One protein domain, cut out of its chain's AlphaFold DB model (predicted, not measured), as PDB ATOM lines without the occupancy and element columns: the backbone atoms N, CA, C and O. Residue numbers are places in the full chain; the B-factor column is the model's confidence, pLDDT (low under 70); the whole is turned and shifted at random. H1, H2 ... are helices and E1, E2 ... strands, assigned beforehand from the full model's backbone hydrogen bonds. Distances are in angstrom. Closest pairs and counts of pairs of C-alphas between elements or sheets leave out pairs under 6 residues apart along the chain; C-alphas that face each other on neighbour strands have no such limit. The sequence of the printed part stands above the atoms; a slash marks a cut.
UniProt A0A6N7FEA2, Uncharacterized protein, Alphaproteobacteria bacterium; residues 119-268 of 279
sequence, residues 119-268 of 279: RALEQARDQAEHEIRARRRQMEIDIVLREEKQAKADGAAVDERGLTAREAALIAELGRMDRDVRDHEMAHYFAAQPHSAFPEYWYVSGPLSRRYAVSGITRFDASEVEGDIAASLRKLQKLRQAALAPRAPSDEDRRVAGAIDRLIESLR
ATOM      1  N   ARG A 119      50.498 -51.112 115.237       68.12
ATOM      2  CA  ARG A 119      49.119 -51.539 114.952       68.12
ATOM      3  C   ARG A 119      48.112 -50.423 115.173       68.12
ATOM      4  O   ARG A 119      47.072 -50.427 114.529       68.12
ATOM      5  N   ALA A 120      48.422 -49.438 116.018       65.38
ATOM      6  CA  ALA A 120      47.565 -48.272 116.193       65.38
ATOM      7  C   ALA A 120      47.407 -47.462 114.890       65.38
ATOM      8  O   ALA A 120      46.378 -46.821 114.694       65.38
ATOM      9  N   LEU A 121      48.398 -47.499 113.990       71.44
ATOM     10  CA  LEU A 121      48.311 -46.850 112.677       71.44
ATOM     11  C   LEU A 121      47.544 -47.686 111.658       71.44
ATOM     12  O   LEU A 121      46.860 -47.123 110.811       71.44
ATOM     13  N   GLU A 122      47.638 -49.008 111.755       68.19
ATOM     14  CA  GLU A 122      46.856 -49.924 110.925       68.19
ATOM     15  C   GLU A 122      45.371 -49.882 111.303       68.19
ATOM     16  O   GLU A 122      44.518 -49.765 110.434       68.19
ATOM     17  N   GLN A 123      45.055 -49.843 112.600       60.03
ATOM     18  CA  GLN A 123      43.691 -49.630 113.095       60.03
ATOM     19  C   GLN A 123      43.127 -48.258 112.716       60.03
ATOM     20  O   GLN A 123      41.923 -48.124 112.532       60.03
ATOM     21  N   ALA A 124      43.977 -47.233 112.606       64.44
ATOM     22  CA  ALA A 124      43.553 -45.917 112.137       64.44
ATOM     23  C   ALA A 124      43.230 -45.887 110.631       64.44
ATOM     24  O   ALA A 124      42.697 -44.880 110.177       64.44
ATOM     25  N   ARG A 125      43.562 -46.952 109.884       70.25
ATOM     26  CA  ARG A 125      43.356 -47.109 108.436       70.25
ATOM     27  C   ARG A 125      42.632 -48.420 108.147       70.25
ATOM     28  O   ARG A 125      43.209 -49.371 107.611       70.25
ATOM     29  N   ASP A 126      41.377 -48.483 108.573       80.31
ATOM     30  CA  ASP A 126      40.578 -49.701 108.510       80.31
ATOM     31  C   ASP A 126      40.132 -50.010 107.069       80.31
ATOM     32  O   ASP A 126      39.218 -49.405 106.509       80.31
ATOM     33  N   GLN A 127      40.757 -51.023 106.465       83.38
ATOM     34  CA  GLN A 127      40.399 -51.528 105.135       83.38
ATOM     35  C   GLN A 127      38.925 -51.941 105.033       83.38
ATOM     36  O   GLN A 127      38.321 -51.804 103.965       83.38
ATOM     37  N   ALA A 128      38.330 -52.433 106.125       88.19
ATOM     38  CA  ALA A 128      36.929 -52.825 106.135       88.19
ATOM     39  C   ALA A 128      36.012 -51.612 105.932       88.19
ATOM     40  O   ALA A 128      34.997 -51.725 105.242       88.19
ATOM     41  N   GLU A 129      36.375 -50.439 106.455       89.00
ATOM     42  CA  GLU A 129      35.597 -49.215 106.261       89.00
ATOM     43  C   GLU A 129      35.604 -48.756 104.797       89.00
ATOM     44  O   GLU A 129      34.552 -48.374 104.271       89.00
ATOM     45  N   HIS A 130      36.742 -48.847 104.102       92.44
ATOM     46  CA  HIS A 130      36.824 -48.509 102.674       92.44
ATOM     47  C   HIS A 130      36.012 -49.473 101.804       92.44
ATOM     48  O   HIS A 130      35.300 -49.034 100.897       92.44
ATOM     49  N   GLU A 131      36.040 -50.766 102.129       92.81
ATOM     50  CA  GLU A 131      35.195 -51.776 101.489       92.81
ATOM     51  C   GLU A 131      33.704 -51.478 101.722       92.81
ATOM     52  O   GLU A 131      32.911 -51.472 100.778       92.81
ATOM     53  N   ILE A 132      33.305 -51.164 102.960       95.31
ATOM     54  CA  ILE A 132      31.921 -50.801 103.302       95.31
ATOM     55  C   ILE A 132      31.489 -49.538 102.548       95.31
ATOM     56  O   ILE A 132      30.379 -49.493 102.008       95.31
ATOM     57  N   ARG A 133      32.356 -48.520 102.471       94.31
ATOM     58  CA  ARG A 133      32.098 -47.277 101.730       94.31
ATOM     59  C   ARG A 133      31.899 -47.556 100.241       94.31
ATOM     60  O   ARG A 133      30.918 -47.087  99.665       94.31
ATOM     61  N   ALA A 134      32.781 -48.348  99.635       96.88
ATOM     62  CA  ALA A 134      32.685 -48.721  98.227       96.88
ATOM     63  C   ALA A 134      31.422 -49.542  97.939       96.88
ATOM     64  O   ALA A 134      30.702 -49.239  96.989       96.88
ATOM     65  N   ARG A 135      31.081 -50.511  98.798       97.75
ATOM     66  CA  ARG A 135      29.842 -51.298  98.678       97.75
ATOM     67  C   ARG A 135      28.594 -50.440  98.793       97.75
ATOM     68  O   ARG A 135      27.681 -50.589  97.985       97.75
ATOM     69  N   ARG A 136      28.546 -49.528  99.770       97.75
ATOM     70  CA  ARG A 136      27.430 -48.584  99.913       97.75
ATOM     71  C   ARG A 136      27.261 -47.759  98.644       97.75
ATOM     72  O   ARG A 136      26.157 -47.684  98.113       97.75
ATOM     73  N   ARG A 137      28.363 -47.216  98.127       97.81
ATOM     74  CA  ARG A 137      28.350 -46.424  96.899       97.81
ATOM     75  C   ARG A 137      27.929 -47.244  95.678       97.81
ATOM     76  O   ARG A 137      27.176 -46.741  94.851       97.81
ATOM     77  N   GLN A 138      28.353 -48.504  95.583       98.31
ATOM     78  CA  GLN A 138      27.915 -49.402  94.514       98.31
ATOM     79  C   GLN A 138      26.399 -49.623  94.553       98.31
ATOM     80  O   GLN A 138      25.757 -49.523  93.516       98.31
ATOM     81  N   MET A 139      25.810 -49.845  95.733       98.31
ATOM     82  CA  MET A 139      24.356 -50.017  95.851       98.31
ATOM     83  C   MET A 139      23.580 -48.786  95.367       98.31
ATOM     84  O   MET A 139      22.570 -48.936  94.682       98.31
ATOM     85  N   GLU A 140      24.051 -47.577  95.692       97.50
ATOM     86  CA  GLU A 140      23.458 -46.324  95.200       97.50
ATOM     87  C   GLU A 140      23.516 -46.243  93.671       97.50
ATOM     88  O   GLU A 140      22.511 -45.955  93.020       97.50
ATOM     89  N   ILE A 141      24.678 -46.553  93.093       97.94
ATOM     90  CA  ILE A 141      24.870 -46.580  91.641       97.94
ATOM     91  C   ILE A 141      23.940 -47.612  90.999       97.94
ATOM     92  O   ILE A 141      23.262 -47.294  90.029       97.94
ATOM     93  N   ASP A 142      23.838 -48.815  91.559       98.00
ATOM     94  CA  ASP A 142      23.001 -49.890  91.021       98.00
ATOM     95  C   ASP A 142      21.509 -49.549  91.040       98.00
ATOM     96  O   ASP A 142      20.753 -50.042  90.200       98.00
ATOM     97  N   ILE A 143      21.060 -48.750  92.011       97.81
ATOM     98  CA  ILE A 143      19.691 -48.224  92.039       97.81
ATOM     99  C   ILE A 143      19.494 -47.272  90.858       97.81
ATOM    100  O   ILE A 143      18.578 -47.483  90.067       97.81
ATOM    101  N   VAL A 144      20.398 -46.303  90.680       97.12
ATOM    102  CA  VAL A 144      20.342 -45.360  89.552       97.12
ATOM    103  C   VAL A 144      20.363 -46.106  88.218       97.12
ATOM    104  O   VAL A 144      19.515 -45.866  87.371       97.12
ATOM    105  N   LEU A 145      21.271 -47.064  88.032       97.25
ATOM    106  CA  LEU A 145      21.363 -47.827  86.785       97.25
ATOM    107  C   LEU A 145      20.094 -48.639  86.495       97.25
ATOM    108  O   LEU A 145      19.715 -48.787  85.334       97.25
ATOM    109  N   ARG A 146      19.420 -49.165  87.526       97.50
ATOM    110  CA  ARG A 146      18.135 -49.866  87.362       97.50
ATOM    111  C   ARG A 146      17.015 -48.916  86.950       97.50
ATOM    112  O   ARG A 146      16.264 -49.257  86.039       97.50
ATOM    113  N   GLU A 147      16.928 -47.749  87.581       97.12
ATOM    114  CA  GLU A 147      15.965 -46.702  87.216       97.12
ATOM    115  C   GLU A 147      16.177 -46.241  85.771       97.12
ATOM    116  O   GLU A 147      15.235 -46.216  84.985       97.12
ATOM    117  N   GLU A 148      17.423 -45.966  85.382       97.25
ATOM    118  CA  GLU A 148      17.747 -45.500  84.032       97.25
ATOM    119  C   GLU A 148      17.536 -46.589  82.977       97.25
ATOM    120  O   GLU A 148      17.086 -46.303  81.868       97.25
ATOM    121  N   LYS A 149      17.778 -47.859  83.317       96.62
ATOM    122  CA  LYS A 149      17.434 -48.981  82.435       96.62
ATOM    123  C   LYS A 149      15.929 -49.043  82.166       96.62
ATOM    124  O   LYS A 149      15.542 -49.282  81.024       96.62
ATOM    125  N   GLN A 150      15.099 -48.832  83.190       97.19
ATOM    126  CA  GLN A 150      13.648 -48.777  83.020       97.19
ATOM    127  C   GLN A 150      13.238 -47.549  82.200       97.19
ATOM    128  O   GLN A 150      12.508 -47.693  81.226       97.19
ATOM    129  N   ALA A 151      13.795 -46.373  82.497       95.75
ATOM    130  CA  ALA A 151      13.522 -45.152  81.743       95.75
ATOM    131  C   ALA A 151      13.849 -45.308  80.246       95.75
ATOM    132  O   ALA A 151      13.079 -44.870  79.395       95.75
ATOM    133  N   LYS A 152      14.953 -45.986  79.901       96.38
ATOM    134  CA  LYS A 152      15.278 -46.327  78.506       96.38
ATOM    135  C   LYS A 152      14.235 -47.242  77.867       96.38
ATOM    136  O   LYS A 152      13.895 -47.038  76.706       96.38
ATOM    137  N   ALA A 153      13.733 -48.237  78.602       96.38
ATOM    138  CA  ALA A 153      12.662 -49.111  78.117       96.38
ATOM    139  C   ALA A 153      11.355 -48.335  77.872       96.38
ATOM    140  O   ALA A 153      10.639 -48.636  76.921       96.38
ATOM    141  N   ASP A 154      11.109 -47.292  78.665       96.62
ATOM    142  CA  ASP A 154       9.957 -46.392  78.543       96.62
ATOM    143  C   ASP A 154      10.166 -45.271  77.498       96.62
ATOM    144  O   ASP A 154       9.324 -44.385  77.350       96.62
ATOM    145  N   GLY A 155      11.273 -45.304  76.745       95.00
ATOM    146  CA  GLY A 155      11.544 -44.384  75.635       95.00
ATOM    147  C   GLY A 155      12.281 -43.094  76.011       95.00
ATOM    148  O   GLY A 155      12.210 -42.118  75.264       95.00
ATOM    149  N   ALA A 156      12.989 -43.058  77.146       94.75
ATOM    150  CA  ALA A 156      13.825 -41.915  77.509       94.75
ATOM    151  C   ALA A 156      14.883 -41.605  76.435       94.75
ATOM    152  O   ALA A 156      15.486 -42.503  75.844       94.75
ATOM    153  N   ALA A 157      15.140 -40.311  76.221       95.19
ATOM    154  CA  ALA A 157      16.154 -39.854  75.281       95.19
ATOM    155  C   ALA A 157      17.558 -40.302  75.716       95.19
ATOM    156  O   ALA A 157      17.943 -40.163  76.882       95.19
ATOM    157  N   VAL A 158      18.328 -40.795  74.749       96.50
ATOM    158  CA  VAL A 158      19.721 -41.208  74.922       96.50
ATOM    159  C   VAL A 158      20.624 -40.453  73.954       96.50
ATOM    160  O   VAL A 158      20.189 -40.038  72.881       96.50
ATOM    161  N   ASP A 159      21.880 -40.259  74.346       95.19
ATOM    162  CA  ASP A 159      22.914 -39.686  73.486       95.19
ATOM    163  C   ASP A 159      23.466 -40.715  72.476       95.19
ATOM    164  O   ASP A 159      23.063 -41.879  72.446       95.19
ATOM    165  N   GLU A 160      24.441 -40.302  71.658       94.81
ATOM    166  CA  GLU A 160      25.111 -41.159  70.664       94.81
ATOM    167  C   GLU A 160      25.802 -42.395  71.269       94.81
ATOM    168  O   GLU A 160      26.087 -43.364  70.569       94.81
ATOM    169  N   ARG A 161      26.072 -42.381  72.580       93.81
ATOM    170  CA  ARG A 161      26.691 -43.487  73.323       93.81
ATOM    171  C   ARG A 161      25.641 -44.387  73.979       93.81
ATOM    172  O   ARG A 161      26.007 -45.312  74.704       93.81
ATOM    173  N   GLY A 162      24.354 -44.117  73.756       94.56
ATOM    174  CA  GLY A 162      23.245 -44.830  74.378       94.56
ATOM    175  C   GLY A 162      23.069 -44.504  75.863       94.56
ATOM    176  O   GLY A 162      22.513 -45.327  76.599       94.56
ATOM    177  N   LEU A 163      23.564 -43.350  76.321       96.69
ATOM    178  CA  LEU A 163      23.468 -42.906  77.710       96.69
ATOM    179  C   LEU A 163      22.320 -41.921  77.895       96.69
ATOM    180  O   LEU A 163      22.147 -41.005  77.093       96.69
ATOM    181  N   THR A 164      21.577 -42.054  78.990       97.75
ATOM    182  CA  THR A 164      20.665 -40.987  79.416       97.75
ATOM    183  C   THR A 164      21.456 -39.795  79.958       97.75
ATOM    184  O   THR A 164      22.628 -39.905  80.341       97.75
ATOM    185  N   ALA A 165      20.797 -38.639  80.071       96.50
ATOM    186  CA  ALA A 165      21.397 -37.459  80.694       96.50
ATOM    187  C   ALA A 165      21.892 -37.740  82.130       96.50
ATOM    188  O   ALA A 165      22.953 -37.250  82.527       96.50
ATOM    189  N   ARG A 166      21.166 -38.565  82.900       96.69
ATOM    190  CA  ARG A 166      21.541 -38.915  84.277       96.69
ATOM    191  C   ARG A 166      22.739 -39.859  84.325       96.69
ATOM    192  O   ARG A 166      23.628 -39.654  85.146       96.69
ATOM    193  N   GLU A 167      22.820 -40.848  83.434       97.38
ATOM    194  CA  GLU A 167      24.003 -41.714  83.332       97.38
ATOM    195  C   GLU A 167      25.249 -40.930  82.901       97.38
ATOM    196  O   GLU A 167      26.336 -41.146  83.443       97.38
ATOM    197  N   ALA A 168      25.106 -39.993  81.959       97.25
ATOM    198  CA  ALA A 168      26.200 -39.121  81.541       97.25
ATOM    199  C   ALA A 168      26.691 -38.232  82.699       97.25
ATOM    200  O   ALA A 168      27.902 -38.095  82.905       97.25
ATOM    201  N   ALA A 169      25.769 -37.682  83.498       97.44
ATOM    202  CA  ALA A 169      26.102 -36.934  84.707       97.44
ATOM    203  C   ALA A 169      26.808 -37.814  85.753       97.44
ATOM    204  O   ALA A 169      27.814 -37.390  86.325       97.44
ATOM    205  N   LEU A 170      26.344 -39.054  85.940       97.75
ATOM    206  CA  LEU A 170      26.960 -40.023  86.846       97.75
ATOM    207  C   LEU A 170      28.392 -40.375  86.417       97.75
ATOM    208  O   LEU A 170      29.289 -40.406  87.253       97.75
ATOM    209  N   ILE A 171      28.648 -40.576  85.120       98.12
ATOM    210  CA  ILE A 171      30.015 -40.770  84.604       98.12
ATOM    211  C   ILE A 171      30.898 -39.562  84.928       98.12
ATOM    212  O   ILE A 171      32.046 -39.733  85.343       98.12
ATOM    213  N   ALA A 172      30.390 -38.342  84.741       98.06
ATOM    214  CA  ALA A 172      31.153 -37.132  85.029       98.06
ATOM    215  C   ALA A 172      31.470 -36.995  86.527       98.06
ATOM    216  O   ALA A 172      32.582 -36.604  86.882       98.06
ATOM    217  N   GLU A 173      30.520 -37.333  87.401       98.12
ATOM    218  CA  GLU A 173      30.710 -37.364  88.852       98.12
ATOM    219  C   GLU A 173      31.747 -38.407  89.267       98.12
ATOM    220  O   GLU A 173      32.746 -38.053  89.892       98.12
ATOM    221  N   LEU A 174      31.563 -39.665  88.857       98.50
ATOM    222  CA  LEU A 174      32.485 -40.751  89.180       98.50
ATOM    223  C   LEU A 174      33.887 -40.470  88.644       98.50
ATOM    224  O   LEU A 174      34.865 -40.701  89.344       98.50
ATOM    225  N   GLY A 175      33.996 -39.905  87.441       98.44
ATOM    226  CA  GLY A 175      35.275 -39.510  86.867       98.44
ATOM    227  C   GLY A 175      35.978 -38.390  87.640       98.44
ATOM    228  O   GLY A 175      37.205 -38.371  87.668       98.44
ATOM    229  N   ARG A 176      35.241 -37.453  88.253       98.50
ATOM    230  CA  ARG A 176      35.836 -36.443  89.148       98.50
ATOM    231  C   ARG A 176      36.345 -37.093  90.432       98.50
ATOM    232  O   ARG A 176      37.530 -36.973  90.712       98.50
ATOM    233  N   MET A 177      35.493 -37.860  91.117       97.62
ATOM    234  CA  MET A 177      35.863 -38.561  92.356       97.62
ATOM    235  C   MET A 177      37.088 -39.460  92.164       97.62
ATOM    236  O   MET A 177      37.990 -39.471  92.988       97.62
ATOM    237  N   ASP A 178      37.138 -40.178  91.046       98.62
ATOM    238  CA  ASP A 178      38.221 -41.086  90.677       98.62
ATOM    239  C   ASP A 178      39.578 -40.388  90.515       98.62
ATOM    240  O   ASP A 178      40.608 -40.944  90.900       98.62
ATOM    241  N   ARG A 179      39.591 -39.165  89.977       98.50
ATOM    242  CA  ARG A 179      40.809 -38.348  89.927       98.50
ATOM    243  C   ARG A 179      41.170 -37.830  91.308       98.50
ATOM    244  O   ARG A 179      42.300 -38.027  91.733       98.50
ATOM    245  N   ASP A 180      40.198 -37.269  92.022       97.75
ATOM    246  CA  ASP A 180      40.419 -36.677  93.342       97.75
ATOM    247  C   ASP A 180      40.975 -37.711  94.336       97.75
ATOM    248  O   ASP A 180      41.954 -37.438  95.024       97.75
ATOM    249  N   VAL A 181      40.418 -38.929  94.362       98.00
ATOM    250  CA  VAL A 181      40.890 -40.032  95.218       98.00
ATOM    251  C   VAL A 181      42.321 -40.432  94.867       98.00
ATOM    252  O   VAL A 181      43.136 -40.636  95.762       98.00
ATOM    253  N   ARG A 182      42.661 -40.545  93.578       98.31
ATOM    254  CA  ARG A 182      44.034 -40.899  93.192       98.31
ATOM    255  C   ARG A 182      45.022 -39.802  93.522       98.31
ATOM    256  O   ARG A 182      46.080 -40.106  94.059       98.31
ATOM    257  N   ASP A 183      44.686 -38.554  93.235       98.38
ATOM    258  CA  ASP A 183      45.558 -37.422  93.535       98.38
ATOM    259  C   ASP A 183      45.775 -37.292  95.052       98.38
ATOM    260  O   ASP A 183      46.897 -37.030  95.496       98.38
ATOM    261  N   HIS A 184      44.732 -37.554  95.848       98.00
ATOM    262  CA  HIS A 184      44.796 -37.594  97.310       98.00
ATOM    263  C   HIS A 184      45.760 -38.673  97.814       98.00
ATOM    264  O   HIS A 184      46.717 -38.365  98.526       98.00
ATOM    265  N   GLU A 185      45.582 -39.925  97.390       97.56
ATOM    266  CA  GLU A 185      46.450 -41.018  97.842       97.56
ATOM    267  C   GLU A 185      47.881 -40.906  97.310       97.56
ATOM    268  O   GLU A 185      48.854 -41.163  98.024       97.56
ATOM    269  N   MET A 186      48.053 -40.454  96.067       98.25
ATOM    270  CA  MET A 186      49.382 -40.231  95.509       98.25
ATOM    271  C   MET A 186      50.147 -39.146  96.275       98.25
ATOM    272  O   MET A 186      51.361 -39.278  96.451       98.25
ATOM    273  N   ALA A 187      49.468 -38.113  96.786       98.50
ATOM    274  CA  ALA A 187      50.099 -37.096  97.626       98.50
ATOM    275  C   ALA A 187      50.650 -37.692  98.933       98.50
ATOM    276  O   ALA A 187      51.795 -37.406  99.299       98.50
ATOM    277  N   HIS A 188      49.891 -38.571  99.599       97.75
ATOM    278  CA  HIS A 188      50.395 -39.318 100.754       97.75
ATOM    279  C   HIS A 188      51.612 -40.170 100.390       97.75
ATOM    280  O   HIS A 188      52.631 -40.124 101.084       97.75
ATOM    281  N   TYR A 189      51.520 -40.932  99.297       97.81
ATOM    282  CA  TYR A 189      52.570 -41.843  98.852       97.81
ATOM    283  C   TYR A 189      53.889 -41.118  98.587       97.81
ATOM    284  O   TYR A 189      54.920 -41.484  99.156       97.81
ATOM    285  N   PHE A 190      53.867 -40.064  97.766       98.31
ATOM    286  CA  PHE A 190      55.081 -39.335  97.403       98.31
ATOM    287  C   PHE A 190      55.737 -38.662  98.608       98.31
ATOM    288  O   PHE A 190      56.963 -38.676  98.726       98.31
ATOM    289  N   ALA A 191      54.940 -38.128  99.535       98.19
ATOM    290  CA  ALA A 191      55.467 -37.524 100.753       98.19
ATOM    291  C   ALA A 191      56.067 -38.564 101.722       98.19
ATOM    292  O   ALA A 191      57.023 -38.262 102.444       98.19
ATOM    293  N   ALA A 192      55.543 -39.794 101.729       96.69
ATOM    294  CA  ALA A 192      55.975 -40.854 102.637       96.69
ATOM    295  C   ALA A 192      57.177 -41.675 102.133       96.69
ATOM    296  O   ALA A 192      57.831 -42.331 102.948       96.69
ATOM    297  N   GLN A 193      57.523 -41.629 100.840       96.38
ATOM    298  CA  GLN A 193      58.616 -42.433 100.270       96.38
ATOM    299  C   GLN A 193      59.951 -42.267 101.019       96.38
ATOM    300  O   GLN A 193      60.352 -41.135 101.283       96.38
ATOM    301  N   PRO A 194      60.697 -43.343 101.332       96.06
ATOM    302  CA  PRO A 194      60.450 -44.736 100.945       96.06
ATOM    303  C   PRO A 194      59.615 -45.531 101.968       96.06
ATOM    304  O   PRO A 194      59.482 -46.741 101.847       96.06
ATOM    305  N   HIS A 195      59.072 -44.887 103.001       95.44
ATOM    306  CA  HIS A 195      58.427 -45.545 104.144       95.44
ATOM    307  C   HIS A 195      56.929 -45.805 103.927       95.44
ATOM    308  O   HIS A 195      56.148 -45.814 104.877       95.44
ATOM    309  N   SER A 196      56.503 -46.000 102.682       93.69
ATOM    310  CA  SER A 196      55.118 -46.333 102.351       93.69
ATOM    311  C   SER A 196      55.032 -47.328 101.208       93.69
ATOM    312  O   SER A 196      55.816 -47.271 100.257       93.69
ATOM    313  N   ALA A 197      54.010 -48.179 101.271       92.25
ATOM    314  CA  ALA A 197      53.585 -48.980 100.132       92.25
ATOM    315  C   ALA A 197      52.872 -48.103  99.091       92.25
ATOM    316  O   ALA A 197      52.451 -46.986  99.400       92.25
ATOM    317  N   PHE A 198      52.728 -48.617  97.869       94.94
ATOM    318  CA  PHE A 198      51.885 -47.985  96.854       94.94
ATOM    319  C   PHE A 198      50.428 -47.863  97.331       94.94
ATOM    320  O   PHE A 198      49.981 -48.704  98.118       94.94
ATOM    321  N   PRO A 199      49.684 -46.854  96.845       96.06
ATOM    322  CA  PRO A 199      48.270 -46.723  97.146       96.06
ATOM    323  C   PRO A 199      47.440 -47.931  96.724       96.06
ATOM    324  O   PRO A 199      47.632 -48.500  95.645       96.06
ATOM    325  N   GLU A 200      46.460 -48.257  97.551       96.25
ATOM    326  CA  GLU A 200      45.406 -49.217  97.258       96.25
ATOM    327  C   GLU A 200      44.084 -48.479  97.070       96.25
ATOM    328  O   GLU A 200      43.824 -47.471  97.722       96.25
ATOM    329  N   TYR A 201      43.241 -48.984  96.171       97.12
ATOM    330  CA  TYR A 201      42.001 -48.324  95.781       97.12
ATOM    331  C   TYR A 201      40.832 -49.298  95.793       97.12
ATOM    332  O   TYR A 201      40.954 -50.445  95.355       97.12
ATOM    333  N   TRP A 202      39.672 -48.789  96.192       97.94
ATOM    334  CA  TRP A 202      38.393 -49.470  96.084       97.94
ATOM    335  C   TRP A 202      37.555 -48.814  95.008       97.94
ATOM    336  O   TRP A 202      37.491 -47.587  94.877       97.94
ATOM    337  N   TYR A 203      36.901 -49.667  94.236       98.31
ATOM    338  CA  TYR A 203      36.276 -49.282  92.989       98.31
ATOM    339  C   TYR A 203      34.784 -49.544  93.014       98.31
ATOM    340  O   TYR A 203      34.323 -50.510  93.618       98.31
ATOM    341  N   VAL A 204      34.070 -48.741  92.240       98.44
ATOM    342  CA  VAL A 204      32.694 -49.002  91.826       98.44
ATOM    343  C   VAL A 204      32.622 -49.099  90.311       98.44
ATOM    344  O   VAL A 204      33.445 -48.521  89.597       98.44
ATOM    345  N   SER A 205      31.630 -49.827  89.823       98.19
ATOM    346  CA  SER A 205      31.299 -49.935  88.407       98.19
ATOM    347  C   SER A 205      30.182 -48.951  88.076       98.19
ATOM    348  O   SER A 205      29.103 -49.025  88.660       98.19
ATOM    349  N   GLY A 206      30.454 -48.028  87.155       96.44
ATOM    350  CA  GLY A 206      29.477 -47.087  86.610       96.44
ATOM    351  C   GLY A 206      28.895 -47.547  85.265       96.44
ATOM    352  O   GLY A 206      29.131 -48.683  84.838       96.44
ATOM    353  N   PRO A 207      28.168 -46.661  84.556       96.75
ATOM    354  CA  PRO A 207      27.664 -46.958  83.218       96.75
ATOM    355  C   PRO A 207      28.790 -47.388  82.261       96.75
ATOM    356  O   PRO A 207      29.943 -46.963  82.399       96.75
ATOM    357  N   LEU A 208      28.452 -48.228  81.278       93.75
ATOM    358  CA  LEU A 208      29.398 -48.847  80.330       93.75
ATOM    359  C   LEU A 208      30.451 -49.761  80.991       93.75
ATOM    360  O   LEU A 208      31.533 -49.955  80.438       93.75
ATOM    361  N   SER A 209      30.162 -50.299  82.180       93.38
ATOM    362  CA  SER A 209      31.053 -51.198  82.938       93.38
ATOM    363  C   SER A 209      32.431 -50.602  83.253       93.38
ATOM    364  O   SER A 209      33.399 -51.325  83.500       93.38
ATOM    365  N   ARG A 210      32.544 -49.269  83.250       96.19
ATOM    366  CA  ARG A 210      33.780 -48.569  83.608       96.19
ATOM    367  C   ARG A 210      33.936 -48.535  85.123       96.19
ATOM    368  O   ARG A 210      32.973 -48.268  85.838       96.19
ATOM    369  N   ARG A 211      35.156 -48.777  85.600       97.88
ATOM    370  CA  ARG A 211      35.492 -48.754  87.028       97.88
ATOM    371  C   ARG A 211      36.068 -47.405  87.437       97.88
ATOM    372  O   ARG A 211      36.909 -46.862  86.726       97.88
ATOM    373  N   TYR A 212      35.649 -46.928  88.602       98.56
ATOM    374  CA  TYR A 212      36.055 -45.653  89.186       98.56
ATOM    375  C   TYR A 212      36.445 -45.870  90.649       98.56
ATOM    376  O   TYR A 212      35.717 -46.539  91.382       98.56
ATOM    377  N   ALA A 213      37.594 -45.350  91.064       98.31
ATOM    378  CA  ALA A 213      38.054 -45.324  92.438       98.31
ATOM    379  C   ALA A 213      37.191 -44.340  93.234       98.31
ATOM    380  O   ALA A 213      37.055 -43.176  92.876       98.31
ATOM    381  N   VAL A 214      36.586 -44.817  94.313       97.88
ATOM    382  CA  VAL A 214      35.749 -43.991  95.207       97.88
ATOM    383  C   VAL A 214      36.333 -43.884  96.606       97.88
ATOM    384  O   VAL A 214      35.827 -43.149  97.449       97.88
ATOM    385  N   SER A 215      37.380 -44.660  96.858       96.62
ATOM    386  CA  SER A 215      38.091 -44.711  98.115       96.62
ATOM    387  C   SER A 215      39.491 -45.250  97.863       96.62
ATOM    388  O   SER A 215      39.691 -46.053  96.948       96.62
ATOM    389  N   GLY A 216      40.448 -44.848  98.685       95.31
ATOM    390  CA  GLY A 216      41.804 -45.367  98.642       95.31
ATOM    391  C   GLY A 216      42.484 -45.245  99.994       95.31
ATOM    392  O   GLY A 216      41.943 -44.596 100.886       95.31
ATOM    393  N   ILE A 217      43.620 -45.928 100.129       94.44
ATOM    394  CA  ILE A 217      44.536 -45.791 101.261       94.44
ATOM    395  C   ILE A 217      45.979 -45.882 100.799       94.44
ATOM    396  O   ILE A 217      46.324 -46.654  99.903       94.44
ATOM    397  N   THR A 218      46.854 -45.207 101.531       94.94
ATOM    398  CA  THR A 218      48.302 -45.347 101.405       94.94
ATOM    399  C   THR A 218      48.876 -45.858 102.715       94.94
ATOM    400  O   THR A 218      48.888 -45.131 103.701       94.94
ATOM    401  N   ARG A 219      49.381 -47.096 102.766       92.06
ATOM    402  CA  ARG A 219      49.915 -47.673 104.015       92.06
ATOM    403  C   ARG A 219      51.304 -47.128 104.337       92.06
ATOM    404  O   ARG A 219      52.175 -47.071 103.471       92.06
ATOM    405  N   PHE A 220      51.516 -46.764 105.598       92.12
ATOM    406  CA  PHE A 220      52.798 -46.268 106.096       92.12
ATOM    407  C   PHE A 220      53.499 -47.360 106.893       92.12
ATOM    408  O   PHE A 220      52.906 -47.956 107.788       92.12
ATOM    409  N   ASP A 221      54.771 -47.581 106.592       91.94
ATOM    410  CA  ASP A 221      55.648 -48.369 107.441       91.94
ATOM    411  C   ASP A 221      56.140 -47.478 108.578       91.94
ATOM    412  O   ASP A 221      57.127 -46.762 108.447       91.94
ATOM    413  N   ALA A 222      55.449 -47.537 109.706       91.25
ATOM    414  CA  ALA A 222      55.879 -46.914 110.943       91.25
ATOM    415  C   ALA A 222      56.493 -47.955 111.878       91.25
ATOM    416  O   ALA A 222      56.133 -48.019 113.044       91.25
ATOM    417  N   SER A 223      57.388 -48.814 111.401       90.75
ATOM    418  CA  SER A 223      58.280 -49.585 112.277       90.75
ATOM    419  C   SER A 223      59.436 -48.720 112.799       90.75
ATOM    420  O   SER A 223      59.906 -47.823 112.087       90.75
ATOM    421  N   GLU A 224      59.893 -48.989 114.027       90.81
ATOM    422  CA  GLU A 224      61.130 -48.399 114.553       90.81
ATOM    423  C   GLU A 224      62.329 -48.876 113.717       90.81
ATOM    424  O   GLU A 224      62.364 -50.006 113.228       90.81
ATOM    425  N   VAL A 225      63.334 -48.016 113.583       90.88
ATOM    426  CA  VAL A 225      64.665 -48.397 113.113       90.88
ATOM    427  C   VAL A 225      65.421 -48.983 114.302       90.88
ATOM    428  O   VAL A 225      65.674 -48.293 115.291       90.88
ATOM    429  N   GLU A 226      65.752 -50.269 114.219       85.75
ATOM    430  CA  GLU A 226      66.361 -51.008 115.323       85.75
ATOM    431  C   GLU A 226      67.676 -50.365 115.786       85.75
ATOM    432  O   GLU A 226      68.565 -50.070 114.989       85.75
ATOM    433  N   GLY A 227      67.785 -50.126 117.096       85.50
ATOM    434  CA  GLY A 227      68.978 -49.543 117.711       85.50
ATOM    435  C   GLY A 227      69.214 -48.055 117.424       85.50
ATOM    436  O   GLY A 227      70.187 -47.515 117.943       85.50
ATOM    437  N   ASP A 228      68.346 -47.380 116.658       91.19
ATOM    438  CA  ASP A 228      68.482 -45.955 116.331       91.19
ATOM    439  C   ASP A 228      67.157 -45.197 116.549       91.19
ATOM    440  O   ASP A 228      66.291 -45.068 115.670       91.19
ATOM    441  N   ILE A 229      67.006 -44.653 117.761       91.38
ATOM    442  CA  ILE A 229      65.855 -43.822 118.141       91.38
ATOM    443  C   ILE A 229      65.824 -42.538 117.304       91.38
ATOM    444  O   ILE A 229      64.754 -42.109 116.865       91.38
ATOM    445  N   ALA A 230      66.983 -41.940 117.014       93.38
ATOM    446  CA  ALA A 230      67.057 -40.713 116.231       93.38
ATOM    447  C   ALA A 230      66.585 -40.935 114.783       93.38
ATOM    448  O   ALA A 230      65.856 -40.100 114.240       93.38
ATOM    449  N   ALA A 231      66.947 -42.055 114.151       94.44
ATOM    450  CA  ALA A 231      66.431 -42.442 112.837       94.44
ATOM    451  C   ALA A 231      64.932 -42.736 112.871       94.44
ATOM    452  O   ALA A 231      64.208 -42.274 111.986       94.44
ATOM    453  N   SER A 232      64.456 -43.425 113.909       94.88
ATOM    454  CA  SER A 232      63.029 -43.689 114.110       94.88
ATOM    455  C   SER A 232      62.220 -42.393 114.211       94.88
ATOM    456  O   SER A 232      61.207 -42.235 113.532       94.88
ATOM    457  N   LEU A 233      62.705 -41.407 114.972       95.75
ATOM    458  CA  LEU A 233      62.071 -40.091 115.086       95.75
ATOM    459  C   LEU A 233      62.028 -39.350 113.746       95.75
ATOM    460  O   LEU A 233      60.977 -38.821 113.385       95.75
ATOM    461  N   ARG A 234      63.126 -39.343 112.975       97.25
ATOM    462  CA  ARG A 234      63.149 -38.730 111.632       97.25
ATOM    463  C   ARG A 234      62.146 -39.402 110.688       97.25
ATOM    464  O   ARG A 234      61.421 -38.710 109.973       97.25
ATOM    465  N   LYS A 235      62.075 -40.737 110.715       96.69
ATOM    466  CA  LYS A 235      61.120 -41.534 109.929       96.69
ATOM    467  C   LYS A 235      59.675 -41.176 110.285       96.69
ATOM    468  O   LYS A 235      58.898 -40.837 109.396       96.69
ATOM    469  N   LEU A 236      59.322 -41.166 111.570       96.38
ATOM    470  CA  LEU A 236      57.970 -40.817 112.013       96.38
ATOM    471  C   LEU A 236      57.602 -39.364 111.713       96.38
ATOM    472  O   LEU A 236      56.490 -39.101 111.274       96.38
ATOM    473  N   GLN A 237      58.522 -38.414 111.896       97.88
ATOM    474  CA  GLN A 237      58.280 -37.013 111.540       97.88
ATOM    475  C   GLN A 237      57.951 -36.865 110.056       97.88
ATOM    476  O   GLN A 237      57.017 -36.148 109.703       97.88
ATOM    477  N   LYS A 238      58.665 -37.590 109.188       98.12
ATOM    478  CA  LYS A 238      58.351 -37.636 107.761       98.12
ATOM    479  C   LYS A 238      56.962 -38.218 107.503       98.12
ATOM    480  O   LYS A 238      56.181 -37.606 106.779       98.12
ATOM    481  N   LEU A 239      56.622 -39.344 108.130       96.88
ATOM    482  CA  LEU A 239      55.298 -39.956 107.991       96.88
ATOM    483  C   LEU A 239      54.171 -39.054 108.504       96.88
ATOM    484  O   LEU A 239      53.099 -39.024 107.910       96.88
ATOM    485  N   ARG A 240      54.413 -38.275 109.562       97.75
ATOM    486  CA  ARG A 240      53.463 -37.280 110.074       97.75
ATOM    487  C   ARG A 240      53.168 -36.202 109.034       97.75
ATOM    488  O   ARG A 240      52.011 -35.857 108.832       97.75
ATOM    489  N   GLN A 241      54.203 -35.679 108.373       98.25
ATOM    490  CA  GLN A 241      54.014 -34.710 107.289       98.25
ATOM    491  C   GLN A 241      53.311 -35.355 106.095       98.25
ATOM    492  O   GLN A 241      52.403 -34.761 105.525       98.25
ATOM    493  N   ALA A 242      53.664 -36.598 105.766       98.06
ATOM    494  CA  ALA A 242      53.015 -37.340 104.696       98.06
ATOM    495  C   ALA A 242      51.529 -37.610 104.968       98.06
ATOM    496  O   ALA A 242      50.717 -37.512 104.053       98.06
ATOM    497  N   ALA A 243      51.152 -37.884 106.221       96.75
ATOM    498  CA  ALA A 243      49.759 -38.023 106.640       96.75
ATOM    499  C   ALA A 243      48.937 -36.753 106.386       96.75
ATOM    500  O   ALA A 243      47.733 -36.841 106.241       96.75
ATOM    501  N   LEU A 244      49.562 -35.578 106.315       98.12
ATOM    502  CA  LEU A 244      48.882 -34.298 106.091       98.12
ATOM    503  C   LEU A 244      49.204 -33.689 104.718       98.12
ATOM    504  O   LEU A 244      48.878 -32.531 104.477       98.12
ATOM    505  N   ALA A 245      49.857 -34.447 103.832       98.19
ATOM    506  CA  ALA A 245      50.352 -33.955 102.549       98.19
ATOM    507  C   ALA A 245      49.275 -33.547 101.523       98.19
ATOM    508  O   ALA A 245      49.530 -32.598 100.776       98.19
ATOM    509  N   PRO A 246      48.104 -34.212 101.423       97.88
ATOM    510  CA  PRO A 246      47.061 -33.772 100.504       97.88
ATOM    511  C   PRO A 246      46.608 -32.344 100.805       97.88
ATOM    512  O   PRO A 246      46.583 -31.912 101.953       97.88
ATOM    513  N   ARG A 247      46.176 -31.615  99.768       95.62
ATOM    514  CA  ARG A 247      45.721 -30.216  99.904       95.62
ATOM    515  C   ARG A 247      44.546 -30.060 100.872       95.62
ATOM    516  O   ARG A 247      44.422 -29.025 101.518       95.62
ATOM    517  N   ALA A 248      43.691 -31.074 100.946       94.56
ATOM    518  CA  ALA A 248      42.550 -31.136 101.846       94.56
ATOM    519  C   ALA A 248      42.599 -32.466 102.619       94.56
ATOM    520  O   ALA A 248      41.955 -33.429 102.204       94.56
ATOM    521  N   PRO A 249      43.375 -32.557 103.715       96.62
ATOM    522  CA  PRO A 249      43.468 -33.793 104.485       96.62
ATOM    523  C   PRO A 249      42.103 -34.148 105.087       96.62
ATOM    524  O   PRO A 249      41.380 -33.278 105.592       96.62
ATOM    525  N   SER A 250      41.753 -35.430 105.061       95.62
ATOM    526  CA  SER A 250      40.518 -35.947 105.646       95.62
ATOM    527  C   SER A 250      40.588 -36.007 107.181       95.62
ATOM    528  O   SER A 250      41.629 -35.769 107.802       95.62
ATOM    529  N   ASP A 251      39.463 -36.310 107.831       94.00
ATOM    530  CA  ASP A 251      39.462 -36.593 109.273       94.00
ATOM    531  C   ASP A 251      40.296 -37.829 109.620       94.00
ATOM    532  O   ASP A 251      40.947 -37.859 110.664       94.00
ATOM    533  N   GLU A 252      40.297 -38.833 108.746       92.50
ATOM    534  CA  GLU A 252      41.094 -40.051 108.896       92.50
ATOM    535  C   GLU A 252      42.593 -39.727 108.858       92.50
ATOM    536  O   GLU A 252      43.337 -40.098 109.765       92.50
ATOM    537  N   ASP A 253      43.008 -38.898 107.904       95.62
ATOM    538  CA  ASP A 253      44.389 -38.427 107.755       95.62
ATOM    539  C   ASP A 253      44.892 -37.695 109.001       95.62
ATOM    540  O   ASP A 253      45.989 -37.954 109.509       95.62
ATOM    541  N   ARG A 254      44.051 -36.820 109.567       95.88
ATOM    542  CA  ARG A 254      44.349 -36.131 110.830       95.88
ATOM    543  C   ARG A 254      44.460 -37.098 112.005       95.88
ATOM    544  O   ARG A 254      45.329 -36.912 112.859       95.88
ATOM    545  N   ARG A 255      43.610 -38.128 112.071       92.81
ATOM    546  CA  ARG A 255      43.687 -39.166 113.115       92.81
ATOM    547  C   ARG A 255      44.980 -39.964 113.004       92.81
ATOM    548  O   ARG A 255      45.620 -40.194 114.029       92.81
ATOM    549  N   VAL A 256      45.390 -40.326 111.787       93.31
ATOM    550  CA  VAL A 256      46.671 -40.993 111.518       93.31
ATOM    551  C   VAL A 256      47.835 -40.100 111.941       93.31
ATOM    552  O   VAL A 256      48.696 -40.550 112.690       93.31
ATOM    553  N   ALA A 257      47.837 -38.818 111.560       96.12
ATOM    554  CA  ALA A 257      48.864 -37.867 111.992       96.12
ATOM    555  C   ALA A 257      48.956 -37.770 113.528       96.12
ATOM    556  O   ALA A 257      50.047 -37.844 114.090       96.12
ATOM    557  N   GLY A 258      47.811 -37.701 114.216       94.94
ATOM    558  CA  GLY A 258      47.756 -37.711 115.680       94.94
ATOM    559  C   GLY A 258      48.218 -39.033 116.309       94.94
ATOM    560  O   GLY A 258      48.800 -39.034 117.392       94.94
ATOM    561  N   ALA A 259      48.000 -40.171 115.645       93.00
ATOM    562  CA  ALA A 259      48.548 -41.456 116.077       93.00
ATOM    563  C   ALA A 259      50.077 -41.497 115.935       93.00
ATOM    564  O   ALA A 259      50.752 -41.973 116.847       93.00
ATOM    565  N   ILE A 260      50.628 -40.935 114.854       95.00
ATOM    566  CA  ILE A 260      52.080 -40.792 114.667       95.00
ATOM    567  C   ILE A 260      52.676 -39.877 115.745       95.00
ATOM    568  O   ILE A 260      53.722 -40.203 116.303       95.00
ATOM    569  N   ASP A 261      51.996 -38.784 116.101       95.44
ATOM    570  CA  ASP A 261      52.436 -37.887 117.180       95.44
ATOM    571  C   ASP A 261      52.579 -38.618 118.522       95.44
ATOM    572  O   ASP A 261      53.565 -38.419 119.236       95.44
ATOM    573  N   ARG A 262      51.662 -39.542 118.836       93.19
ATOM    574  CA  ARG A 262      51.774 -40.390 120.036       93.19
ATOM    575  C   ARG A 262      52.985 -41.328 119.987       93.19
ATOM    576  O   ARG A 262      53.626 -41.529 121.017       93.19
ATOM    577  N   LEU A 263      53.324 -41.878 118.817       92.00
ATOM    578  CA  LEU A 263      54.525 -42.711 118.649       92.00
ATOM    579  C   LEU A 263      55.813 -41.892 118.809       92.00
ATOM    580  O   LEU A 263      56.756 -42.351 119.451       92.00
ATOM    581  N   ILE A 264      55.842 -40.673 118.263       94.25
ATOM    582  CA  ILE A 264      56.967 -39.742 118.416       94.25
ATOM    583  C   ILE A 264      57.194 -39.424 119.896       94.25
ATOM    584  O   ILE A 264      58.333 -39.466 120.363       94.25
ATOM    585  N   GLU A 265      56.127 -39.120 120.634       93.50
ATOM    586  CA  GLU A 265      56.221 -38.794 122.059       93.50
ATOM    587  C   GLU A 265      56.709 -39.985 122.884       93.50
ATOM    588  O   GLU A 265      57.622 -39.868 123.700       93.50
ATOM    589  N   SER A 266      56.171 -41.166 122.592       90.69
ATOM    590  CA  SER A 266      56.631 -42.413 123.186       90.69
ATOM    591  C   SER A 266      58.136 -42.642 122.983       90.69
ATOM    592  O   SER A 266      58.850 -42.888 123.958       90.69
ATOM    593  N   LEU A 267      58.649 -42.487 121.756       91.62
ATOM    594  CA  LEU A 267      60.080 -42.639 121.476       91.62
ATOM    595  C   LEU A 267      60.947 -41.617 122.214       91.62
ATOM    596  O   LEU A 267      62.009 -41.979 122.712       91.62
ATOM    597  N   ARG A 268      60.500 -40.361 122.323       90.88
ATOM    598  CA  ARG A 268      61.221 -39.312 123.068       90.88
ATOM    599  C   ARG A 268      61.312 -39.601 124.561       90.88
ATOM    600  O   ARG A 268      62.292 -39.220 125.191       90.88
TER     601      ARG A 268
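AT A GLANCE: This is residues 119 to 268 of the 279 residues of an uncharacterized protein of Alphaproteobacteria bacterium (UniProt A0A6N7FEA2). A two-stranded ribbon, E1 and E2, is sandwiched between two long helices, H2 and H3, which run opposite ways and meet near one end of a rod. Toward the other end the shorter helical hairpin H4 and H5 continues the rod, with H4 overlapping the end of H3 and short H1 packing on H5. The 150 printed residues hold five named helices and two strands in the order H1 H2 H3 E1 E2 H4 H5; the sheet is antiparallel and the class mostly helix. The whole is loose, with a radius of gyration of the C-alphas of 20.1 A and spans of 71 by 23 by 21 A.

IN THESE COORDINATES: E1 is residues 200 to 205 and E2 residues 211 to 217. H2, residues 127 to 153, is 38.8 A long, from C-alpha 127 at (40.399, -51.528, 105.135). H3, residues 165 to 192, is 41.1 A long. H4 is residues 229 to 243, H1 residues 119 to 123, and H5 residues 251 to 268, ending at (61.221, -39.312, 123.068).

HOW THE PARTS SIT: E1 and E2 form an antiparallel hairpin, with N 202 and O 215 2.8 A apart, within hydrogen-bond range. The closest C-alphas of H3 and E2, Asp 178 and Ala 213, are 4.6 A apart; those of H2 and E1, Gln 138 and Val 204, 5.5 A. H2 and H3, a helical hairpin, only just touch, with 3 pairs of C-alphas within 8 A, the closest Glu 148 and Glu 167 at 7.3 A. H3 touches H4 at Ala 191 and Ala 242, 4.6 A. H4 and H5, a helical hairpin, touch at a shallow tilt of 11 degrees, closest at C-alphas 240 and 257, 5.0 A. H1 touches H5 at C-alphas 121 and 256, 6.2 A. In the five helices every O i to N i+4 pair is within hydrogen-bond range.

THE WHOLE: The farthest C-alphas, Gly 155 and Gly 227, are 71.4 A apart. The printed part has no cut; the links H2 to H3 and E2 to H4 are long. Residues 119 to 120 and 122 to 124 have pLDDT under 70.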